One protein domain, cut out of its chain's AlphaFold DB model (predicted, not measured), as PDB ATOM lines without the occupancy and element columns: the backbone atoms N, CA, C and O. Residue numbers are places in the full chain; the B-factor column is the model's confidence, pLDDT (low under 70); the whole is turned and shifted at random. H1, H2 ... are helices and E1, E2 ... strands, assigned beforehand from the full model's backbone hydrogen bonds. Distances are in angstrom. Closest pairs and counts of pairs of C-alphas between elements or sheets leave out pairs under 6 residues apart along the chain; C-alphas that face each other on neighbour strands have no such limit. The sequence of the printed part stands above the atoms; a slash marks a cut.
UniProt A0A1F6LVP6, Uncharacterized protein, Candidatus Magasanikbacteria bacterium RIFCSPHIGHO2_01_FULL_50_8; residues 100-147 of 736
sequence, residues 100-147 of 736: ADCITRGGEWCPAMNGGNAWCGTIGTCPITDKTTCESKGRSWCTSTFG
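This is residues 100 to 147 of the 736 residues of an uncharacterized protein of Candidatus Magasanikbacteria bacterium RIFCSPHIGHO2_01_FULL_50_8 (UniProt A0A1F6LVP6). Two small lobes stand at the two ends of a flat, loose shape: in the first, the short helix H1 sits by the two-stranded hairpin E1 and E2, and in the second, the short helix H2 sits by the short strand E3. Residues 123 to 130, with no named element, run from one lobe to the other. The printed part has 48 residues, with two named helices and three named strands in the order H1, E1, E2, H2, E3; the one sheet has the order E1 - E2 and is antiparallel. The class is mixed, helices and strands, with under half of the residues in named elements. The whole is loose, with a radius of gyration of the C-alphas of 12.5 A, and spans 38 by 26 by 13 A.

Find C-alpha 100 at (-39.730, 8.005, 72.372); from there H1 runs over residues 100 to 104, 6.2 A from first to last C-alpha. Next comes E1, residues 107 to 110, 9.2 A long, and then E2, residues 119 to 122, 10.2 A long. Look for C-alpha 131 at (-21.557, 19.096, 87.013), where H2 begins; it holds residues 131 to 136 and is 8.6 A long. E3, residues 141 to 143, is 6.6 A long and ends at C-alpha 143, at (-22.319, 25.224, 93.916).

Start at H1, where the C-alphas of Cys 102 and Trp 109 are the closest of H1 and E1, 6.1 A apart. The closest C-alphas of H1 and E2 are those of Cys 102 and Cys 120, 5.6 A apart. E1 and E2 form a hairpin and are antiparallel, with 135 degrees between their directions. Look across this pair and you will find N 108 and O 121 within hydrogen-bond range at 2.8 A, and N 119 and O 110 at 3.0 A. Further along, the closest C-alphas of H2 and E3 are those of Lys 131 and Trp 141, 5.8 A apart. E3 pairs with no named strand. H1 and H2 are apart, and E3 is apart from H1, E1 and E2. In H1 and H2, every O i to N i+4 pair is within hydrogen-bond range.

The two C-alphas farthest apart are those of Thr 104 and Thr 145, at 39.2 A. The printed part has no cut. The links from H1 to E1 and from H2 to E3 are tight, those from E1 to E2 and from E2 to H2 are short, and no link is long. The mean pLDDT of the printed part is 84.2; look at residues 113 to 115 and 145 to 147 for the values under 70.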
ATOM      1  N   ALA A 100     -39.725   8.016  73.835       87.62
ATOM      2  CA  ALA A 100     -39.730   8.005  72.372       87.62
ATOM      3  C   ALA A 100     -40.759   8.998  71.807       87.62
ATOM      4  O   ALA A 100     -40.455   9.744  70.876       87.62
ATOM      5  N   ASP A 101     -41.947   9.056  72.414       88.94
ATOM      6  CA  ASP A 101     -43.000  10.008  72.044       88.94
ATOM      7  C   ASP A 101     -42.581  11.454  72.361       88.94
ATOM      8  O   ASP A 101     -42.804  12.361  71.564       88.94
ATOM      9  N   CYS A 102     -41.871  11.660  73.474       90.31
ATOM     10  CA  CYS A 102     -41.322  12.966  73.835       90.31
ATOM     11  C   CYS A 102     -40.321  13.498  72.796       90.31
ATOM     12  O   CYS A 102     -40.460  14.624  72.322       90.31
ATOM     13  N   ILE A 103     -39.356  12.664  72.391       83.81
ATOM     14  CA  ILE A 103     -38.322  13.043  71.416       83.81
ATOM     15  C   ILE A 103     -38.936  13.285  70.033       83.81
ATOM     16  O   ILE A 103     -38.602  14.266  69.373       83.81
ATOM     17  N   THR A 104     -39.877  12.437  69.607       85.50
ATOM     18  CA  THR A 104     -40.551  12.573  68.300       85.50
ATOM     19  C   THR A 104     -41.329  13.890  68.187       85.50
ATOM     20  O   THR A 104     -41.473  14.435  67.097       85.50
ATOM     21  N   ARG A 105     -41.792  14.434  69.317       82.25
ATOM     22  CA  ARG A 105     -42.519  15.710  69.401       82.25
ATOM     23  C   ARG A 105     -41.614  16.921  69.658       82.25
ATOM     24  O   ARG A 105     -42.127  17.999  69.940       82.25
ATOM     25  N   GLY A 106     -40.293  16.757  69.582       83.00
ATOM     26  CA  GLY A 106     -39.329  17.841  69.793       83.00
ATOM     27  C   GLY A 106     -39.121  18.235  71.260       83.00
ATOM     28  O   GLY A 106     -38.619  19.323  71.529       83.00
ATOM     29  N   GLY A 107     -39.510  17.379  72.211       88.50
ATOM     30  CA  GLY A 107     -39.247  17.548  73.642       88.50
ATOM     31  C   GLY A 107     -37.987  16.814  74.121       88.50
ATOM     32  O   GLY A 107     -37.427  15.963  73.431       88.50
ATOM     33  N   GLU A 108     -37.545  17.129  75.336       91.94
ATOM     34  CA  GLU A 108     -36.476  16.441  76.062       91.94
ATOM     35  C   GLU A 108     -37.082  15.602  77.197       91.94
ATOM     36  O   GLU A 108     -37.869  16.096  78.006       91.94
ATOM     37  N   TRP A 109     -36.742  14.314  77.264       92.00
ATOM     38  CA  TRP A 109     -37.251  13.430  78.314       92.00
ATOM     39  C   TRP A 109     -36.486  13.650  79.623       92.00
ATOM     40  O   TRP A 109     -35.296  13.342  79.713       92.00
ATOM     41  N   CYS A 110     -37.169  14.162  80.646       90.00
ATOM     42  CA  CYS A 110     -36.589  14.505  81.936       90.00
ATOM     43  C   CYS A 110     -36.763  13.350  82.940       90.00
ATOM     44  O   CYS A 110     -37.895  13.062  83.352       90.00
ATOM     45  N   PRO A 111     -35.676  12.687  83.382       82.12
ATOM     46  CA  PRO A 111     -35.758  11.688  84.439       82.12
ATOM     47  C   PRO A 111     -36.163  12.351  85.761       82.12
ATOM     48  O   PRO A 111     -35.729  13.460  86.078       82.12
ATOM     49  N   ALA A 112     -37.008  11.682  86.544       82.00
ATOM     50  CA  ALA A 112     -37.440  12.223  87.823       82.00
ATOM     51  C   ALA A 112     -36.282  12.298  88.817       82.00
ATOM     52  O   ALA A 112     -35.559  11.325  89.039       82.00
ATOM     53  N   MET A 113     -36.169  13.435  89.487       69.38
ATOM     54  CA  MET A 113     -35.278  13.587  90.627       69.38
ATOM     55  C   MET A 113     -36.013  13.066  91.863       69.38
ATOM     56  O   MET A 113     -37.108  13.533  92.164       69.38
ATOM     57  N   ASN A 114     -35.426  12.094  92.565       68.25
ATOM     58  CA  ASN A 114     -35.948  11.485  93.804       68.25
ATOM     59  C   ASN A 114     -37.071  10.436  93.646       68.25
ATOM     60  O   ASN A 114     -37.971  10.362  94.478       68.25
ATOM     61  N   GLY A 115     -37.010   9.589  92.613       69.12
ATOM     62  CA  GLY A 115     -37.856   8.383  92.532       69.12
ATOM     63  C   GLY A 115     -39.304   8.609  92.077       69.12
ATOM     64  O   GLY A 115     -40.131   7.715  92.232       69.12
ATOM     65  N   GLY A 116     -39.619   9.781  91.516       76.19
ATOM     66  CA  GLY A 116     -40.884  10.032  90.816       76.19
ATOM     67  C   GLY A 116     -40.921   9.455  89.389       76.19
ATOM     68  O   GLY A 116     -39.976   8.813  88.931       76.19
ATOM     69  N   ASN A 117     -42.002   9.727  88.657       83.88
ATOM     70  CA  ASN A 117     -42.124   9.366  87.241       83.88
ATOM     71  C   ASN A 117     -41.435  10.413  86.349       83.88
ATOM     72  O   ASN A 117     -41.565  11.614  86.588       83.88
ATOM     73  N   ALA A 118     -40.703   9.961  85.328       87.81
ATOM     74  CA  ALA A 118     -40.114  10.838  84.315       87.81
ATOM     75  C   ALA A 118     -41.205  11.576  83.508       87.81
ATOM     76  O   ALA A 118     -42.332  11.091  83.399       87.81
ATOM     77  N   TRP A 119     -40.875  12.744  82.955       89.44
ATOM     78  CA  TRP A 119     -41.814  13.606  82.226       89.44
ATOM     79  C   TRP A 119     -41.148  14.245  80.999       89.44
ATOM     80  O   TRP A 119     -39.925  14.259  80.891       89.44
ATOM     81  N   CYS A 120     -41.939  14.758  80.056       92.25
ATOM     82  CA  CYS A 120     -41.431  15.387  78.835       92.25
ATOM     83  C   CYS A 120     -41.373  16.914  78.974       92.25
ATOM     84  O   CYS A 120     -42.417  17.554  79.101       92.25
ATOM     85  N   GLY A 121     -40.169  17.487  78.950       87.38
ATOM     86  CA  GLY A 121     -39.934  18.931  79.000       87.38
ATOM     87  C   GLY A 121     -39.601  19.519  77.632       87.38
ATOM     88  O   GLY A 121     -39.287  18.807  76.684       87.38
ATOM     89  N   THR A 122     -39.646  20.843  77.506       86.88
ATOM     90  CA  THR A 122     -39.078  21.534  76.339       86.88
ATOM     91  C   THR A 122     -37.551  21.441  76.369       86.88
ATOM     92  O   THR A 122     -36.950  21.384  77.446       86.88
ATOM     93  N   ILE A 123     -36.906  21.407  75.198       80.19
ATOM     94  CA  ILE A 123     -35.447  21.241  75.078       80.19
ATOM     95  C   ILE A 123     -34.718  22.249  75.978       80.19
ATOM     96  O   ILE A 123     -34.893  23.459  75.856       80.19
ATOM     97  N   GLY A 124     -33.898  21.740  76.900       79.81
ATOM     98  CA  GLY A 124     -33.123  22.548  77.835       79.81
ATOM     99  C   GLY A 124     -33.804  22.860  79.171       79.81
ATOM    100  O   GLY A 124     -33.191  23.554  79.989       79.81
ATOM    101  N   THR A 125     -35.011  22.355  79.429       83.12
ATOM    102  CA  THR A 125     -35.712  22.555  80.714       83.12
ATOM    103  C   THR A 125     -35.514  21.423  81.715       83.12
ATOM    104  O   THR A 125     -35.821  21.607  82.893       83.12
ATOM    105  N   CYS A 126     -34.954  20.282  81.298       85.19
ATOM    106  CA  CYS A 126     -34.674  19.204  82.236       85.19
ATOM    107  C   CYS A 126     -33.630  19.656  83.267       85.19
ATOM    108  O   CYS A 126     -32.552  20.127  82.882       85.19
ATOM    109  N   PRO A 127     -33.918  19.525  84.574       83.44
ATOM    110  CA  PRO A 127     -32.946  19.859  85.597       83.44
ATOM    111  C   PRO A 127     -31.728  18.930  85.463       83.44
ATOM    112  O   PRO A 127     -31.862  17.731  85.229       83.44
ATOM    113  N   ILE A 128     -30.528  19.502  85.575       87.25
ATOM    114  CA  ILE A 128     -29.253  18.783  85.479       87.25
ATOM    115  C   ILE A 128     -28.625  18.792  86.869       87.25
ATOM    116  O   ILE A 128     -28.319  19.862  87.398       87.25
ATOM    117  N   THR A 129     -28.463  17.614  87.468       84.94
ATOM    118  CA  THR A 129     -27.963  17.439  88.846       84.94
ATOM    119  C   THR A 129     -26.507  17.010  88.938       84.94
ATOM    120  O   THR A 129     -26.011  16.800  90.042       84.94
ATOM    121  N   ASP A 130     -25.802  16.902  87.818       88.75
ATOM    122  CA  ASP A 130     -24.370  16.642  87.806       88.75
ATOM    123  C   ASP A 130     -23.606  17.717  87.024       88.75
ATOM    124  O   ASP A 130     -24.044  18.241  85.997       88.75
ATOM    125  N   LYS A 131     -22.424  18.046  87.548       91.38
ATOM    126  CA  LYS A 131     -21.557  19.096  87.013       91.38
ATOM    127  C   LYS A 131     -21.129  18.816  85.573       91.38
ATOM    128  O   LYS A 131     -21.115  19.730  84.755       91.38
ATOM    129  N   THR A 132     -20.815  17.562  85.259       88.94
ATOM    130  CA  THR A 132     -20.271  17.174  83.956       88.94
ATOM    131  C   THR A 132     -21.283  17.390  82.833       88.94
ATOM    132  O   THR A 132     -20.953  18.026  81.835       88.94
ATOM    133  N   THR A 133     -22.529  16.950  83.018       85.62
ATOM    134  CA  THR A 133     -23.615  17.141  82.043       85.62
ATOM    135  C   THR A 133     -23.997  18.616  81.904       85.62
ATOM    136  O   THR A 133     -24.368  19.073  80.820       85.62
ATOM    137  N   CYS A 134     -23.886  19.383  82.993       88.69
ATOM    138  CA  CYS A 134     -24.141  20.819  82.981       88.69
ATOM    139  C   CYS A 134     -23.138  21.555  82.085       88.69
ATOM    140  O   CYS A 134     -23.523  22.272  81.157       88.69
ATOM    141  N   GLU A 135     -21.849  21.318  82.320       88.12
ATOM    142  CA  GLU A 135     -20.767  21.966  81.583       88.12
ATOM    143  C   GLU A 135     -20.736  21.511  80.114       88.12
ATOM    144  O   GLU A 135     -20.550  22.342  79.223       88.12
ATOM    145  N   SER A 136     -21.032  20.235  79.815       84.94
ATOM    146  CA  SER A 136     -21.092  19.740  78.428       84.94
ATOM    147  C   SER A 136     -22.215  20.367  77.597       84.94
ATOM    148  O   SER A 136     -22.131  20.393  76.373       84.94
ATOM    149  N   LYS A 137     -23.268  20.881  78.245       82.75
ATOM    150  CA  LYS A 137     -24.369  21.608  77.591       82.75
ATOM    151  C   LYS A 137     -24.135  23.125  77.524       82.75
ATOM    152  O   LYS A 137     -25.071  23.872  77.245       82.75
ATOM    153  N   GLY A 138     -22.910  23.592  77.791       83.81
ATOM    154  CA  GLY A 138     -22.543  25.010  77.703       83.81
ATOM    155  C   GLY A 138     -23.178  25.882  78.792       83.81
ATOM    156  O   GLY A 138     -23.440  27.064  78.566       83.81
ATOM    157  N   ARG A 139     -23.473  25.297  79.956       89.94
ATOM    158  CA  ARG A 139     -24.074  25.970  81.115       89.94
ATOM    159  C   ARG A 139     -23.069  26.049  82.263       89.94
ATOM    160  O   ARG A 139     -22.116  25.276  82.317       89.94
ATOM    161  N   SER A 140     -23.286  26.979  83.191       91.75
ATOM    162  CA  SER A 140     -22.422  27.141  84.364       91.75
ATOM    163  C   SER A 140     -22.941  26.294  85.525       91.75
ATOM    164  O   SER A 140     -24.121  26.360  85.867       91.75
ATOM    165  N   TRP A 141     -22.060  25.516  86.157       94.56
ATOM    166  CA  TRP A 141     -22.388  24.784  87.379       94.56
ATOM    167  C   TRP A 141     -22.200  25.668  88.613       94.56
ATOM    168  O   TRP A 141     -21.094  26.131  88.894       94.56
ATOM    169  N   CYS A 142     -23.267  25.864  89.380       93.00
ATOM    170  CA  CYS A 142     -23.287  26.731  90.551       93.00
ATOM    171  C   CYS A 142     -23.395  25.902  91.818       93.00
ATOM    172  O   CYS A 142     -24.429  25.300  92.099       93.00
ATOM    173  N   THR A 143     -22.326  25.872  92.604       89.38
ATOM    174  CA  THR A 143     -22.319  25.224  93.916       89.38
ATOM    175  C   THR A 143     -23.006  26.119  94.940       89.38
ATOM    176  O   THR A 143     -22.567  27.249  95.155       89.38
ATOM    177  N   SER A 144     -24.052  25.624  95.603       81.06
ATOM    178  CA  SER A 144     -24.571  26.282  96.803       81.06
ATOM    179  C   SER A 144     -23.615  26.062  97.979       81.06
ATOM    180  O   SER A 144     -22.919  25.046  98.057       81.06
ATOM    181  N   THR A 145     -23.621  26.981  98.942       69.69
ATOM    182  CA  THR A 145     -22.876  26.880 100.211       69.69
ATOM    183  C   THR A 145     -23.273  25.672 101.074       69.69
ATOM    184  O   THR A 145     -22.600  25.393 102.061       69.69
ATOM    185  N   PHE A 146     -24.322  24.929 100.700       61.53
ATOM    186  CA  PHE A 146     -24.867  23.788 101.444       61.53
ATOM    187  C   PHE A 146     -24.601  22.423 100.780       61.53
ATOM    188  O   PHE A 146     -25.246  21.437 101.121       61.53
ATOM    189  N   GLY A 147     -23.652  22.338  99.840       66.62
ATOM    190  CA  GLY A 147     -23.157  21.054  99.317       66.62
ATOM    191  C   GLY A 147     -23.956  20.441  98.159       66.62
ATOM    192  O   GLY A 147     -23.572  19.386  97.663       66.62
TER     193      GLY A 147